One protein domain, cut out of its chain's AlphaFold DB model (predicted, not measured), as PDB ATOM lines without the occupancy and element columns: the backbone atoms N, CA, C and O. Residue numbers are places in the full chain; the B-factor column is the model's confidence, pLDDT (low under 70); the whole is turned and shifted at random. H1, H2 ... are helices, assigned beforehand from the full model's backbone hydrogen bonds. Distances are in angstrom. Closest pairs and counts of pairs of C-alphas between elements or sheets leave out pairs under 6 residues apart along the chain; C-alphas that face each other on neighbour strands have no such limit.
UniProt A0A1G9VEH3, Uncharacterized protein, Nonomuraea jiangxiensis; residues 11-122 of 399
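AT A GLANCE: This is residues 11 to 122 of the 399 residues of an uncharacterized protein of Nonomuraea jiangxiensis (UniProt A0A1G9VEH3). Two long helices, H1 and H3, lie side by side and run opposite ways, making a long, slender rod; H3 is much the longer and has a kink partway along. Near the first part of H3 the short helix H2 packs across it, and toward the other end of the rod the short helices H4 and H5 pack on the first half of H1. The printed part has 112 residues with five named helices, H1 H2 H3 H4 H5 in that order, and no named strand; the class is all helix. It is only just loose, close to extended, with a radius of gyration of the C-alphas of 19.9 A, and the C-alphas span 64 by 23 by 20 A.

IN THESE COORDINATES: H1 is residues 11 to 36, 37.3 A from first to last C-alpha, and begins at C-alpha 11 at (67.669, 38.399, 148.865). H2 is residues 39 to 45, 10.0 A long. H3 is residues 53 to 94, 59.5 A long, from C-alpha 53 at (40.521, 47.023, 100.695) to C-alpha 94 at (58.253, 45.982, 157.519), with a kink of 31 degrees near residue 69. H4 is residues 101 to 105, 6.1 A long. H5 is residues 109 to 116, 10.3 A long, and ends at C-alpha 116 at (49.060, 40.671, 144.357).

HOW THE PARTS SIT: H1 is the hub, touching the four other helices. H1 and H3 touch at a shallow tilt of 18 degrees, opposite ways; their closest C-alphas, of Val 17 and Ala 85, are 5.5 A apart. H1 and H2 touch only at the corner by their link, and only just, with 3 pairs of C-alphas within 8 A, the closest those of Lys 35 and Lys 41 at 6.6 A. H2 touches H3 at residues 55 to 63 of H3 alone, about perpendicular at 75 degrees, with the C-alphas of Glu 43 and Val 59 closest at 5.6 A. H4 touches residues 12 to 16 of H1 alone, the closest C-alphas being those of Ala 16 and Val 104, 6.0 A apart. H5 touches residues 17 to 24 of H1 alone, at a steep tilt of 66 degrees, with the C-alphas of Pro 20 and Ala 116 closest at 6.5 A. H3 and H5 are close but not clearly touching, and H2 is apart from H4 and H5. In H2, H4 and H5 every O i to N i+4 pair is within hydrogen-bond range; in H1 19 of 22 are, and in H3 36 of 38.

THE WHOLE: The two C-alphas farthest apart, those of Glu 53 and Pro 97, are 64.4 A apart. The printed part has no cut. The links H1 to H2 and H4 to H5 are tight, those from H2 to H3 and from H3 to H4 are short, and no link is long. The mean pLDDT of the printed part is 82.6; residues 115 to 122, of which 115 and 116 belong to H5, are under 70.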
ATOM      1  N   ASP A  11      67.574  39.001 150.199       90.56
ATOM      2  CA  ASP A  11      67.669  38.399 148.865       90.56
ATOM      3  C   ASP A  11      66.537  37.397 148.605       90.56
ATOM      4  O   ASP A  11      65.964  37.368 147.513       90.56
ATOM      5  N   GLN A  12      66.147  36.625 149.624       88.38
ATOM      6  CA  GLN A  12      64.988  35.734 149.552       88.38
ATOM      7  C   GLN A  12      63.682  36.528 149.393       88.38
ATOM      8  O   GLN A  12      62.853  36.173 148.554       88.38
ATOM      9  N   LEU A  13      63.514  37.635 150.130       87.25
ATOM     10  CA  LEU A  13      62.353  38.520 149.981       87.25
ATOM     11  C   LEU A  13      62.296  39.162 148.585       87.25
ATOM     12  O   LEU A  13      61.233  39.161 147.965       87.25
ATOM     13  N   ARG A  14      63.427  39.645 148.047       87.44
ATOM     14  CA  ARG A  14      63.511  40.177 146.671       87.44
ATOM     15  C   ARG A  14      63.140  39.126 145.626       87.44
ATOM     16  O   ARG A  14      62.399  39.428 144.692       87.44
ATOM     17  N   GLY A  15      63.612  37.892 145.800       84.88
ATOM     18  CA  GLY A  15      63.241  36.768 144.940       84.88
ATOM     19  C   GLY A  15      61.734  36.495 144.946       84.88
ATOM     20  O   GLY A  15      61.138  36.315 143.884       84.88
ATOM     21  N   ALA A  16      61.099  36.534 146.120       81.75
ATOM     22  CA  ALA A  16      59.669  36.258 146.254       81.75
ATOM     23  C   ALA A  16      58.747  37.345 145.693       81.75
ATOM     24  O   ALA A  16      57.644  37.016 145.264       81.75
ATOM     25  N   VAL A  17      59.169  38.614 145.661       83.31
ATOM     26  CA  VAL A  17      58.358  39.703 145.074       83.31
ATOM     27  C   VAL A  17      58.557  39.853 143.567       83.31
ATOM     28  O   VAL A  17      57.656  40.315 142.867       83.31
ATOM     29  N   GLY A  18      59.708  39.420 143.040       79.12
ATOM     30  CA  GLY A  18      60.023  39.529 141.616       79.12
ATOM     31  C   GLY A  18      59.071  38.731 140.720       79.12
ATOM     32  O   GLY A  18      58.668  39.224 139.665       79.12
ATOM     33  N   GLN A  19      58.673  37.524 141.141       80.31
ATOM     34  CA  GLN A  19      57.764  36.674 140.365       80.31
ATOM     35  C   GLN A  19      56.335  37.256 140.286       80.31
ATOM     36  O   GLN A  19      55.833  37.388 139.172       80.31
ATOM     37  N   PRO A  20      55.668  37.655 141.389       77.50
ATOM     38  CA  PRO A  20      54.350  38.290 141.330       77.50
ATOM     39  C   PRO A  20      54.330  39.616 140.564       77.50
ATOM     40  O   PRO A  20      53.411  39.846 139.781       77.50
ATOM     41  N   ALA A  21      55.346  40.470 140.738       78.69
ATOM     42  CA  ALA A  21      55.452  41.717 139.979       78.69
ATOM     43  C   ALA A  21      55.648  41.455 138.473       78.69
ATOM     44  O   ALA A  21      55.058  42.147 137.645       78.69
ATOM     45  N   GLY A  22      56.438  40.434 138.117       80.75
ATOM     46  CA  GLY A  22      56.588  39.969 136.736       80.75
ATOM     47  C   GLY A  22      55.283  39.431 136.151       80.75
ATOM     48  O   GLY A  22      54.873  39.876 135.089       80.75
ATOM     49  N   GLN A  23      54.583  38.560 136.883       80.25
ATOM     50  CA  GLN A  23      53.304  37.994 136.450       80.25
ATOM     51  C   GLN A  23      52.246  39.079 136.209       80.25
ATOM     52  O   GLN A  23      51.535  39.030 135.212       80.25
ATOM     53  N   TRP A  24      52.164  40.083 137.088       82.56
ATOM     54  CA  TRP A  24      51.274  41.227 136.887       82.56
ATOM     55  C   TRP A  24      51.594  41.989 135.596       82.56
ATOM     56  O   TRP A  24      50.679  42.320 134.840       82.56
ATOM     57  N   ALA A  25      52.877  42.262 135.344       83.00
ATOM     58  CA  ALA A  25      53.309  42.957 134.139       83.00
ATOM     59  C   ALA A  25      52.974  42.138 132.888       83.00
ATOM     60  O   ALA A  25      52.391  42.679 131.957       83.00
ATOM     61  N   ASP A  26      53.242  40.830 132.908       84.56
ATOM     62  CA  ASP A  26      52.958  39.914 131.800       84.56
ATOM     63  C   ASP A  26      51.453  39.783 131.520       84.56
ATOM     64  O   ASP A  26      51.031  39.748 130.363       84.56
ATOM     65  N   ASP A  27      50.622  39.708 132.562       82.81
ATOM     66  CA  ASP A  27      49.165  39.628 132.417       82.81
ATOM     67  C   ASP A  27      48.576  40.951 131.918       82.81
ATOM     68  O   ASP A  27      47.686  40.945 131.064       82.81
ATOM     69  N   THR A  28      49.116  42.078 132.393       80.50
ATOM     70  CA  THR A  28      48.779  43.414 131.893       80.50
ATOM     71  C   THR A  28      49.171  43.528 130.419       80.50
ATOM     72  O   THR A  28      48.321  43.835 129.591       80.50
ATOM     73  N   ASP A  29      50.402  43.165 130.055       81.88
ATOM     74  CA  ASP A  29      50.904  43.170 128.677       81.88
ATOM     75  C   ASP A  29      50.043  42.309 127.745       81.88
ATOM     76  O   ASP A  29      49.617  42.743 126.672       81.88
ATOM     77  N   ARG A  30      49.704  41.094 128.187       82.00
ATOM     78  CA  ARG A  30      48.849  40.173 127.434       82.00
ATOM     79  C   ARG A  30      47.452  40.750 127.217       82.00
ATOM     80  O   ARG A  30      46.935  40.678 126.101       82.00
ATOM     81  N   ALA A  31      46.843  41.330 128.251       77.81
ATOM     82  CA  ALA A  31      45.536  41.969 128.134       77.81
ATOM     83  C   ALA A  31      45.561  43.126 127.118       77.81
ATOM     84  O   ALA A  31      44.617  43.277 126.344       77.81
ATOM     85  N   LEU A  32      46.659  43.882 127.044       75.88
ATOM     86  CA  LEU A  32      46.808  45.012 126.119       75.88
ATOM     87  C   LEU A  32      47.001  44.555 124.674       75.88
ATOM     88  O   LEU A  32      46.298  45.035 123.782       75.88
ATOM     89  N   ARG A  33      47.875  43.566 124.447       75.56
ATOM     90  CA  ARG A  33      48.101  42.985 123.112       75.56
ATOM     91  C   ARG A  33      46.808  42.458 122.500       75.56
ATOM     92  O   ARG A  33      46.529  42.670 121.327       75.56
ATOM     93  N   THR A  34      45.975  41.808 123.311       80.06
ATOM     94  CA  THR A  34      44.676  41.292 122.847       80.06
ATOM     95  C   THR A  34      43.642  42.379 122.546       80.06
ATOM     96  O   THR A  34      42.601  42.072 121.964       80.06
ATOM     97  N   LYS A  35      43.900  43.634 122.932       80.94
ATOM     98  CA  LYS A  35      42.981  44.760 122.751       80.94
ATOM     99  C   LYS A  35      43.376  45.662 121.584       80.94
ATOM    100  O   LYS A  35      42.533  45.906 120.725       80.94
ATOM    101  N   TRP A  36      44.619  46.145 121.549       82.31
ATOM    102  CA  TRP A  36      45.059  47.147 120.566       82.31
ATOM    103  C   TRP A  36      46.051  46.615 119.527       82.31
ATOM    104  O   TRP A  36      46.147  47.200 118.454       82.31
ATOM    105  N   ASP A  37      46.726  45.492 119.798       79.50
ATOM    106  CA  ASP A  37      47.646  44.869 118.835       79.50
ATOM    107  C   ASP A  37      46.981  43.764 118.001       79.50
ATOM    108  O   ASP A  37      47.607  43.232 117.088       79.50
ATOM    109  N   ASP A  38      45.723  43.405 118.290       86.44
ATOM    110  CA  ASP A  38      44.953  42.441 117.500       86.44
ATOM    111  C   ASP A  38      44.247  43.150 116.328       86.44
ATOM    112  O   ASP A  38      43.234  43.837 116.536       86.44
ATOM    113  N   PRO A  39      44.691  42.945 115.069       87.19
ATOM    114  CA  PRO A  39      44.073  43.582 113.913       87.19
ATOM    115  C   PRO A  39      42.597  43.211 113.752       87.19
ATOM    116  O   PRO A  39      41.828  44.022 113.245       87.19
ATOM    117  N   LYS A  40      42.166  42.027 114.216       88.75
ATOM    118  CA  LYS A  40      40.755  41.609 114.136       88.75
ATOM    119  C   LYS A  40      39.871  42.409 115.086       88.75
ATOM    120  O   LYS A  40      38.705  42.655 114.780       88.75
ATOM    121  N   LYS A  41      40.403  42.813 116.244       88.50
ATOM    122  CA  LYS A  41      39.682  43.677 117.188       88.50
ATOM    123  C   LYS A  41      39.543  45.082 116.630       88.50
ATOM    124  O   LYS A  41      38.434  45.608 116.639       88.50
ATOM    125  N   LEU A  42      40.623  45.631 116.078       89.62
ATOM    126  CA  LEU A  42      40.603  46.933 115.412       89.62
ATOM    127  C   LEU A  42      39.662  46.932 114.198       89.62
ATOM    128  O   LEU A  42      38.877  47.859 114.019       89.62
ATOM    129  N   GLU A  43      39.659  45.859 113.406       90.62
ATOM    130  CA  GLU A  43      38.720  45.691 112.295       90.62
ATOM    131  C   GLU A  43      37.261  45.696 112.768       90.62
ATOM    132  O   GLU A  43      36.411  46.347 112.161       90.62
ATOM    133  N   ALA A  44      36.964  45.021 113.882       89.06
ATOM    134  CA  ALA A  44      35.620  44.973 114.449       89.06
ATOM    135  C   ALA A  44      35.114  46.335 114.966       89.06
ATOM    136  O   ALA A  44      33.902  46.492 115.142       89.06
ATOM    137  N   MET A  45      36.003  47.309 115.197       89.31
ATOM    138  CA  MET A  45      35.629  48.686 115.543       89.31
ATOM    139  C   MET A  45      35.124  49.465 114.315       89.31
ATOM    140  O   MET A  45      34.245  50.311 114.444       89.31
ATOM    141  N   LEU A  46      35.582  49.126 113.105       90.25
ATOM    142  CA  LEU A  46      35.283  49.835 111.850       90.25
ATOM    143  C   LEU A  46      33.959  49.401 111.191       90.25
ATOM    144  O   LEU A  46      33.883  49.182 109.979       90.25
ATOM    145  N   LYS A  47      32.882  49.272 111.974       83.31
ATOM    146  CA  LYS A  47      31.585  48.758 111.482       83.31
ATOM    147  C   LYS A  47      30.935  49.632 110.404       83.31
ATOM    148  O   LYS A  47      30.189  49.102 109.587       83.31
ATOM    149  N   GLY A  48      31.220  50.935 110.396       80.69
ATOM    150  CA  GLY A  48      30.697  51.884 109.407       80.69
ATOM    151  C   GLY A  48      31.484  51.945 108.092       80.69
ATOM    152  O   GLY A  48      31.011  52.555 107.143       80.69
ATOM    153  N   VAL A  49      32.659  51.311 108.007       87.56
ATOM    154  CA  VAL A  49      33.470  51.271 106.780       87.56
ATOM    155  C   VAL A  49      33.147  49.994 105.997       87.56
ATOM    156  O   VAL A  49      33.231  48.912 106.588       87.56
ATOM    157  N   PRO A  50      32.811  50.054 104.693       84.38
ATOM    158  CA  PRO A  50      32.563  48.865 103.877       84.38
ATOM    159  C   PRO A  50      33.726  47.863 103.913       84.38
ATOM    160  O   PRO A  50      34.894  48.247 103.920       84.38
ATOM    161  N   ALA A  51      33.406  46.566 103.937       80.69
ATOM    162  CA  ALA A  51      34.414  45.507 103.923       80.69
ATOM    163  C   ALA A  51      35.253  45.535 102.630       80.69
ATOM    164  O   ALA A  51      34.790  45.997 101.590       80.69
ATOM    165  N   GLY A  52      36.473  44.998 102.698       87.19
ATOM    166  CA  GLY A  52      37.415  44.954 101.576       87.19
ATOM    167  C   GLY A  52      38.618  45.871 101.787       87.19
ATOM    168  O   GLY A  52      38.969  46.197 102.922       87.19
ATOM    169  N   GLU A  53      39.241  46.298 100.688       87.31
ATOM    170  CA  GLU A  53      40.521  47.023 100.695       87.31
ATOM    171  C   GLU A  53      40.494  48.297 101.550       87.31
ATOM    172  O   GLU A  53      41.468  48.598 102.242       87.31
ATOM    173  N   ARG A  54      39.363  49.020 101.577       89.25
ATOM    174  CA  ARG A  54      39.211  50.230 102.402       89.25
ATOM    175  C   ARG A  54      39.234  49.937 103.893       89.25
ATOM    176  O   ARG A  54      39.975  50.590 104.625       89.25
ATOM    177  N   ARG A  55      38.496  48.923 104.349       91.38
ATOM    178  CA  ARG A  55      38.558  48.506 105.754       91.38
ATOM    179  C   ARG A  55      39.963  48.037 106.117       91.38
ATOM    180  O   ARG A  55      40.468  48.425 107.162       91.38
ATOM    181  N   THR A  56      40.624  47.277 105.242       92.56
ATOM    182  CA  THR A  56      42.018  46.858 105.452       92.56
ATOM    183  C   THR A  56      42.964  48.053 105.588       92.56
ATOM    184  O   THR A  56      43.800  48.061 106.489       92.56
ATOM    185  N   TRP A  57      42.812  49.084 104.753       93.12
ATOM    186  CA  TRP A  57      43.607  50.309 104.846       93.12
ATOM    187  C   TRP A  57      43.409  51.025 106.188       93.12
ATOM    188  O   TRP A  57      44.393  51.391 106.835       93.12
ATOM    189  N   TRP A  58      42.162  51.163 106.653       93.62
ATOM    190  CA  TRP A  58      41.862  51.753 107.963       93.62
ATOM    191  C   TRP A  58      42.397  50.919 109.123       93.62
ATOM    192  O   TRP A  58      42.963  51.485 110.052       93.62
ATOM    193  N   VAL A  59      42.300  49.587 109.062       93.06
ATOM    194  CA  VAL A  59      42.917  48.700 110.061       93.06
ATOM    195  C   VAL A  59      44.423  48.934 110.121       93.06
ATOM    196  O   VAL A  59      44.967  49.055 111.212       93.06
ATOM    197  N   GLN A  60      45.103  49.065 108.979       91.19
ATOM    198  CA  GLN A  60      46.533  49.386 108.961       91.19
ATOM    199  C   GLN A  60      46.827  50.749 109.601       91.19
ATOM    200  O   GLN A  60      47.820  50.871 110.322       91.19
ATOM    201  N   GLN A  61      45.967  51.754 109.387       89.56
ATOM    202  CA  GLN A  61      46.113  53.046 110.061       89.56
ATOM    203  C   GLN A  61      45.925  52.897 111.572       89.56
ATOM    204  O   GLN A  61      46.766  53.379 112.321       89.56
ATOM    205  N   LEU A  62      44.894  52.178 112.027       89.81
ATOM    206  CA  LEU A  62      44.642  51.931 113.450       89.81
ATOM    207  C   LEU A  62      45.768  51.138 114.115       89.81
ATOM    208  O   LEU A  62      46.168  51.491 115.215       89.81
ATOM    209  N   VAL A  63      46.318  50.113 113.456       89.06
ATOM    210  CA  VAL A  63      47.471  49.348 113.965       89.06
ATOM    211  C   VAL A  63      48.675  50.264 114.135       89.06
ATOM    212  O   VAL A  63      49.346  50.221 115.162       89.06
ATOM    213  N   ARG A  64      48.949  51.126 113.148       85.38
ATOM    214  CA  ARG A  64      50.056  52.085 113.240       85.38
ATOM    215  C   ARG A  64      49.839  53.082 114.375       85.38
ATOM    216  O   ARG A  64      50.758  53.370 115.135       85.38
ATOM    217  N   TYR A  65      48.612  53.569 114.480       82.56
ATOM    218  CA  TYR A  65      48.177  54.542 115.466       82.56
ATOM    219  C   TYR A  65      48.219  53.985 116.896       82.56
ATOM    220  O   TYR A  65      48.673  54.663 117.817       82.56
ATOM    221  N   ALA A  66      47.794  52.733 117.074       83.69
ATOM    222  CA  ALA A  66      47.924  51.989 118.316       83.69
ATOM    223  C   ALA A  66      49.399  51.738 118.645       83.69
ATOM    224  O   ALA A  66      49.825  52.076 119.742       83.69
ATOM    225  N   GLY A  67      50.187  51.240 117.685       83.25
ATOM    226  CA  GLY A  67      51.574  50.806 117.879       83.25
ATOM    227  C   GLY A  67      52.499  51.849 118.513       83.25
ATOM    228  O   GLY A  67      53.291  51.525 119.396       83.25
ATOM    229  N   GLU A  68      52.398  53.120 118.110       79.38
ATOM    230  CA  GLU A  68      53.212  54.191 118.712       79.38
ATOM    231  C   GLU A  68      52.849  54.437 120.189       79.38
ATOM    232  O   GLU A  68      53.719  54.687 121.029       79.38
ATOM    233  N   ARG A  69      51.563  54.323 120.536       80.75
ATOM    234  CA  ARG A  69      51.076  54.544 121.902       80.75
ATOM    235  C   ARG A  69      51.261  53.314 122.785       80.75
ATOM    236  O   ARG A  69      51.637  53.463 123.948       80.75
ATOM    237  N   THR A  70      51.068  52.112 122.242       84.25
ATOM    238  CA  THR A  70      51.311  50.856 122.961       84.25
ATOM    239  C   THR A  70      52.783  50.703 123.308       84.25
ATOM    240  O   THR A  70      53.085  50.338 124.438       84.25
ATOM    241  N   ALA A  71      53.711  51.120 122.437       84.94
ATOM    242  CA  ALA A  71      55.138  51.172 122.766       84.94
ATOM    243  C   ALA A  71      55.432  52.002 124.031       84.94
ATOM    244  O   ALA A  71      56.174  51.562 124.910       84.94
ATOM    245  N   THR A  72      54.808  53.179 124.159       84.00
ATOM    246  CA  THR A  72      54.941  54.026 125.358       84.00
ATOM    247  C   THR A  72      54.315  53.357 126.583       84.00
ATOM    248  O   THR A  72      54.885  53.388 127.673       84.00
ATOM    249  N   PHE A  73      53.173  52.696 126.398       85.38
ATOM    250  CA  PHE A  73      52.499  51.949 127.454       85.38
ATOM    251  C   PHE A  73      53.356  50.787 127.979       85.38
ATOM    252  O   PHE A  73      53.486  50.625 129.190       85.38
ATOM    253  N   HIS A  74      53.985  50.006 127.095       85.56
ATOM    254  CA  HIS A  74      54.866  48.898 127.477       85.56
ATOM    255  C   HIS A  74      56.026  49.382 128.358       85.56
ATOM    256  O   HIS A  74      56.314  48.781 129.391       85.56
ATOM    257  N   LEU A  75      56.629  50.526 128.014       87.44
ATOM    258  CA  LEU A  75      57.667  51.150 128.841       87.44
ATOM    259  C   LEU A  75      57.140  51.556 130.227       87.44
ATOM    260  O   LEU A  75      57.845  51.389 131.224       87.44
ATOM    261  N   ALA A  76      55.906  52.057 130.307       86.00
ATOM    262  CA  ALA A  76      55.270  52.412 131.574       86.00
ATOM    263  C   ALA A  76      54.949  51.174 132.436       86.00
ATOM    264  O   ALA A  76      55.145  51.212 133.651       86.00
ATOM    265  N   VAL A  77      54.524  50.058 131.829       86.50
ATOM    266  CA  VAL A  77      54.322  48.773 132.526       86.50
ATOM    267  C   VAL A  77      55.641  48.248 133.085       86.50
ATOM    268  O   VAL A  77      55.694  47.858 134.250       86.50
ATOM    269  N   ASP A  78      56.720  48.298 132.303       85.69
ATOM    270  CA  ASP A  78      58.051  47.871 132.746       85.69
ATOM    271  C   ASP A  78      58.601  48.741 133.880       85.69
ATOM    272  O   ASP A  78      59.190  48.224 134.835       85.69
ATOM    273  N   ALA A  79      58.406  50.060 133.806       85.38
ATOM    274  CA  ALA A  79      58.750  50.963 134.899       85.38
ATOM    275  C   ALA A  79      57.945  50.611 136.157       85.38
ATOM    276  O   ALA A  79      58.516  50.414 137.235       85.38
ATOM    277  N   ARG A  80      56.630  50.412 136.004       83.62
ATOM    278  CA  ARG A  80      55.748  50.078 137.119       83.62
ATOM    279  C   ARG A  80      56.063  48.723 137.737       83.62
ATOM    280  O   ARG A  80      55.979  48.578 138.953       83.62
ATOM    281  N   ARG A  81      56.468  47.741 136.933       86.00
ATOM    282  CA  ARG A  81      56.913  46.424 137.401       86.00
ATOM    283  C   ARG A  81      58.050  46.551 138.416       86.00
ATOM    284  O   ARG A  81      58.032  45.858 139.431       86.00
ATOM    285  N   ARG A  82      59.031  47.421 138.148       84.81
ATOM    286  CA  ARG A  82      60.180  47.640 139.045       84.81
ATOM    287  C   ARG A  82      59.738  48.292 140.349       84.81
ATOM    288  O   ARG A  82      60.039  47.768 141.415       84.81
ATOM    289  N   GLU A  83      58.947  49.359 140.261       83.94
ATOM    290  CA  GLU A  83      58.393  50.034 141.441       83.94
ATOM    291  C   GLU A  83      57.530  49.103 142.299       83.94
ATOM    292  O   GLU A  83      57.586  49.144 143.525       83.94
ATOM    293  N   LEU A  84      56.713  48.256 141.668       82.69
ATOM    294  CA  LEU A  84      55.844  47.312 142.363       82.69
ATOM    295  C   LEU A  84      56.670  46.284 143.146       82.69
ATOM    296  O   LEU A  84      56.359  46.017 144.304       82.69
ATOM    297  N   ALA A  85      57.749  45.764 142.551       84.00
ATOM    298  CA  ALA A  85      58.670  44.865 143.243       84.00
ATOM    299  C   ALA A  85      59.328  45.544 144.460       84.00
ATOM    300  O   ALA A  85      59.421  44.933 145.523       84.00
ATOM    301  N   GLU A  86      59.729  46.813 144.342       86.88
ATOM    302  CA  GLU A  86      60.301  47.586 145.454       86.88
ATOM    303  C   GLU A  86      59.283  47.848 146.576       86.88
ATOM    304  O   GLU A  86      59.601  47.669 147.752       86.88
ATOM    305  N   GLN A  87      58.042  48.208 146.230       83.94
ATOM    306  CA  GLN A  87      56.959  48.428 147.198       83.94
ATOM    307  C   GLN A  87      56.604  47.144 147.956       83.94
ATOM    308  O   GLN A  87      56.489  47.155 149.183       83.94
ATOM    309  N   MET A  88      56.471  46.027 147.237       84.12
ATOM    310  CA  MET A  88      56.243  44.713 147.839       84.12
ATOM    311  C   MET A  88      57.407  44.321 148.758       84.12
ATOM    312  O   MET A  88      57.175  43.838 149.862       84.12
ATOM    313  N   PHE A  89      58.655  44.554 148.335       88.12
ATOM    314  CA  PHE A  89      59.840  44.262 149.143       88.12
ATOM    315  C   PHE A  89      59.848  45.056 150.454       88.12
ATOM    316  O   PHE A  89      60.024  44.466 151.520       88.12
ATOM    317  N   ALA A  90      59.601  46.366 150.387       87.44
ATOM    318  CA  ALA A  90      59.536  47.225 151.566       87.44
ATOM    319  C   ALA A  90      58.434  46.782 152.545       87.44
ATOM    320  O   ALA A  90      58.648  46.780 153.756       87.44
ATOM    321  N   LEU A  91      57.278  46.344 152.032       85.62
ATOM    322  CA  LEU A  91      56.193  45.814 152.861       85.62
ATOM    323  C   LEU A  91      56.577  44.507 153.555       85.62
ATOM    324  O   LEU A  91      56.360  44.380 154.756       85.62
ATOM    325  N   LEU A  92      57.195  43.561 152.841       85.75
ATOM    326  CA  LEU A  92      57.666  42.313 153.448       85.75
ATOM    327  C   LEU A  92      58.776  42.542 154.484       85.75
ATOM    328  O   LEU A  92      58.853  41.799 155.461       85.75
ATOM    329  N   GLN A  93      59.627  43.556 154.293       88.62
ATOM    330  CA  GLN A  93      60.635  43.945 155.283       88.62
ATOM    331  C   GLN A  93      60.019  44.545 156.552       88.62
ATOM    332  O   GLN A  93      60.550  44.319 157.635       88.62
ATOM    333  N   ALA A  94      58.930  45.305 156.414       86.75
ATOM    334  CA  ALA A  94      58.253  45.982 157.519       86.75
ATOM    335  C   ALA A  94      57.231  45.099 158.266       86.75
ATOM    336  O   ALA A  94      56.692  45.527 159.284       86.75
ATOM    337  N   MET A  95      56.935  43.893 157.770       85.12
ATOM    338  CA  MET A  95      56.028  42.951 158.432       85.12
ATOM    339  C   MET A  95      56.605  42.429 159.754       85.12
ATOM    340  O   MET A  95      57.750  41.980 159.806       85.12
ATOM    341  N   GLU A  96      55.765  42.390 160.791       84.19
ATOM    342  CA  GLU A  96      56.069  41.739 162.068       84.19
ATOM    343  C   GLU A  96      55.014  40.664 162.414       84.19
ATOM    344  O   GLU A  96      53.829  40.991 162.517       84.19
ATOM    345  N   PRO A  97      55.413  39.387 162.616       82.88
ATOM    346  CA  PRO A  97      56.768  38.864 162.435       82.88
ATOM    347  C   PRO A  97      57.186  38.846 160.955       82.88
ATOM    348  O   PRO A  97      56.364  38.652 160.059       82.88
ATOM    349  N   ARG A  98      58.489  39.036 160.709       86.62
ATOM    350  CA  ARG A  98      59.072  38.983 159.362       86.62
ATOM    351  C   ARG A  98      58.812  37.603 158.734       86.62
ATOM    352  O   ARG A  98      59.001  36.608 159.438       86.62
ATOM    353  N   PRO A  99      58.450  37.518 157.436       86.62
ATOM    354  CA  PRO A  99      58.158  36.246 156.778       86.62
ATOM    355  C   PRO A  99      59.297  35.238 156.930       86.62
ATOM    356  O   PRO A  99      60.476  35.587 156.797       86.62
ATOM    357  N   ALA A 100      58.951  33.980 157.189       88.81
ATOM    358  CA  ALA A 100      59.938  32.922 157.358       88.81
ATOM    359  C   ALA A 100      60.519  32.451 156.016       88.81
ATOM    360  O   ALA A 100      59.836  32.448 154.993       88.81
ATOM    361  N   GLU A 101      61.756  31.940 156.019       88.19
ATOM    362  CA  GLU A 101      62.402  31.366 154.823       88.19
ATOM    363  C   GLU A 101      61.517  30.321 154.119       88.19
ATOM    364  O   GLU A 101      61.419  30.297 152.892       88.19
ATOM    365  N   ALA A 102      60.835  29.476 154.899       85.06
ATOM    366  CA  ALA A 102      59.955  28.431 154.384       85.06
ATOM    367  C   ALA A 102      58.694  28.988 153.697       85.06
ATOM    368  O   ALA A 102      58.246  28.420 152.702       85.06
ATOM    369  N   GLU A 103      58.146  30.099 154.198       83.25
ATOM    370  CA  GLU A 103      56.976  30.775 153.619       83.25
ATOM    371  C   GLU A 103      57.338  31.463 152.303       83.25
ATOM    372  O   GLU A 103      56.588  31.394 151.334       83.25
ATOM    373  N   VAL A 104      58.529  32.059 152.238       83.81
ATOM    374  CA  VAL A 104      59.066  32.694 151.030       83.81
ATOM    375  C   VAL A 104      59.412  31.648 149.963       83.81
ATOM    376  O   VAL A 104      59.118  31.841 148.785       83.81
ATOM    377  N   ALA A 105      59.984  30.507 150.365       82.62
ATOM    378  CA  ALA A 105      60.311  29.404 149.460       82.62
ATOM    379  C   ALA A 105      59.068  28.660 148.937       82.62
ATOM    380  O   ALA A 105      59.099  28.089 147.844       82.62
ATOM    381  N   ARG A 106      57.971  28.643 149.706       82.31
ATOM    382  CA  ARG A 106      56.676  28.070 149.309       82.31
ATOM    383  C   ARG A 106      55.535  29.025 149.681       82.31
ATOM    384  O   ARG A 106      54.850  28.790 150.677       82.31
ATOM    385  N   PRO A 107      55.291  30.052 148.848       73.19
ATOM    386  CA  PRO A 107      54.277  31.067 149.106       73.19
ATOM    387  C   PRO A 107      52.888  30.464 149.320       73.19
ATOM    388  O   PRO A 107      52.368  29.745 148.455       73.19
ATOM    389  N   THR A 108      52.256  30.789 150.449       78.50
ATOM    390  CA  THR A 108      50.850  30.444 150.702       78.50
ATOM    391  C   THR A 108      49.924  31.240 149.775       78.50
ATOM    392  O   THR A 108      50.320  32.225 149.147       78.50
ATOM    393  N   ALA A 109      48.662  30.815 149.649       79.75
ATOM    394  CA  ALA A 109      47.675  31.556 148.860       79.75
ATOM    395  C   ALA A 109      47.456  32.981 149.400       79.75
ATOM    396  O   ALA A 109      47.361  33.919 148.615       79.75
ATOM    397  N   GLU A 110      47.454  33.147 150.723       74.94
ATOM    398  CA  GLU A 110      47.338  34.447 151.390       74.94
ATOM    399  C   GLU A 110      48.556  35.330 151.134       74.94
ATOM    400  O   GLU A 110      48.385  36.487 150.762       74.94
ATOM    401  N   PHE A 111      49.775  34.780 151.216       72.06
ATOM    402  CA  PHE A 111      50.995  35.518 150.880       72.06
ATOM    403  C   PHE A 111      50.972  35.992 149.421       72.06
ATOM    404  O   PHE A 111      51.239  37.156 149.136       72.06
ATOM    405  N   ARG A 112      50.563  35.124 148.485       73.75
ATOM    406  CA  ARG A 112      50.391  35.503 147.072       73.75
ATOM    407  C   ARG A 112      49.319  36.575 146.879       73.75
ATOM    408  O   ARG A 112      49.527  37.480 146.081       73.75
ATOM    409  N   SER A 113      48.203  36.487 147.601       72.94
ATOM    410  CA  SER A 113      47.100  37.454 147.530       72.94
ATOM    411  C   SER A 113      47.496  38.825 148.088       72.94
ATOM    412  O   SER A 113      47.248  39.844 147.453       72.94
ATOM    413  N   MET A 114      48.186  38.855 149.231       74.19
ATOM    414  CA  MET A 114      48.721  40.071 149.846       74.19
ATOM    415  C   MET A 114      49.705  40.777 148.911       74.19
ATOM    416  O   MET A 114      49.614  41.986 148.708       74.19
ATOM    417  N   VAL A 115      50.609  40.010 148.299       66.06
ATOM    418  CA  VAL A 115      51.564  40.536 147.324       66.06
ATOM    419  C   VAL A 115      50.822  41.025 146.064       66.06
ATOM    420  O   VAL A 115      51.061  42.140 145.618       66.06
ATOM    421  N   ALA A 116      49.842  40.279 145.539       64.12
ATOM    422  CA  ALA A 116      49.060  40.671 144.357       64.12
ATOM    423  C   ALA A 116      48.125  41.883 144.572       64.12
ATOM    424  O   ALA A 116      47.889  42.652 143.639       64.12
ATOM    425  N   GLY A 117      47.609  42.091 145.788       64.38
ATOM    426  CA  GLY A 117      46.656  43.160 146.121       64.38
ATOM    427  C   GLY A 117      47.205  44.586 145.980       64.38
ATOM    428  O   GLY A 117      46.431  45.540 145.943       64.38
ATOM    429  N   LEU A 118      48.525  44.744 145.850       62.56
ATOM    430  CA  LEU A 118      49.209  46.034 145.682       62.56
ATOM    431  C   LEU A 118      49.274  46.514 144.224       62.56
ATOM    432  O   LEU A 118      49.622  47.667 143.964       62.56
ATOM    433  N   ALA A 119      48.932  45.650 143.267       59.81
ATOM    434  CA  ALA A 119      49.053  45.936 141.843       59.81
ATOM    435  C   ALA A 119      48.157  47.090 141.316       59.81
ATOM    436  O   ALA A 119      48.645  47.847 140.474       59.81
ATOM    437  N   PRO A 120      46.910  47.314 141.794       55.81
ATOM    438  CA  PRO A 120      46.046  48.372 141.255       55.81
ATOM    439  C   PRO A 120      45.956  49.668 142.089       55.81
ATOM    440  O   PRO A 120      45.370  50.641 141.621       55.81
ATOM    441  N   ALA A 121      46.505  49.740 143.307       53.12
ATOM    442  CA  ALA A 121      46.111  50.771 144.286       53.12
ATOM    443  C   ALA A 121      46.991  52.047 144.341       53.12
ATOM    444  O   ALA A 121      46.849  52.854 145.260       53.12
ATOM    445  N   GLY A 122      47.904  52.253 143.385       61.44
ATOM    446  CA  GLY A 122      48.847  53.387 143.379       61.44
ATOM    447  C   GLY A 122      48.484  54.532 142.422       61.44
ATOM    448  O   GLY A 122      47.665  54.378 141.518       61.44
TER     449      GLY A 122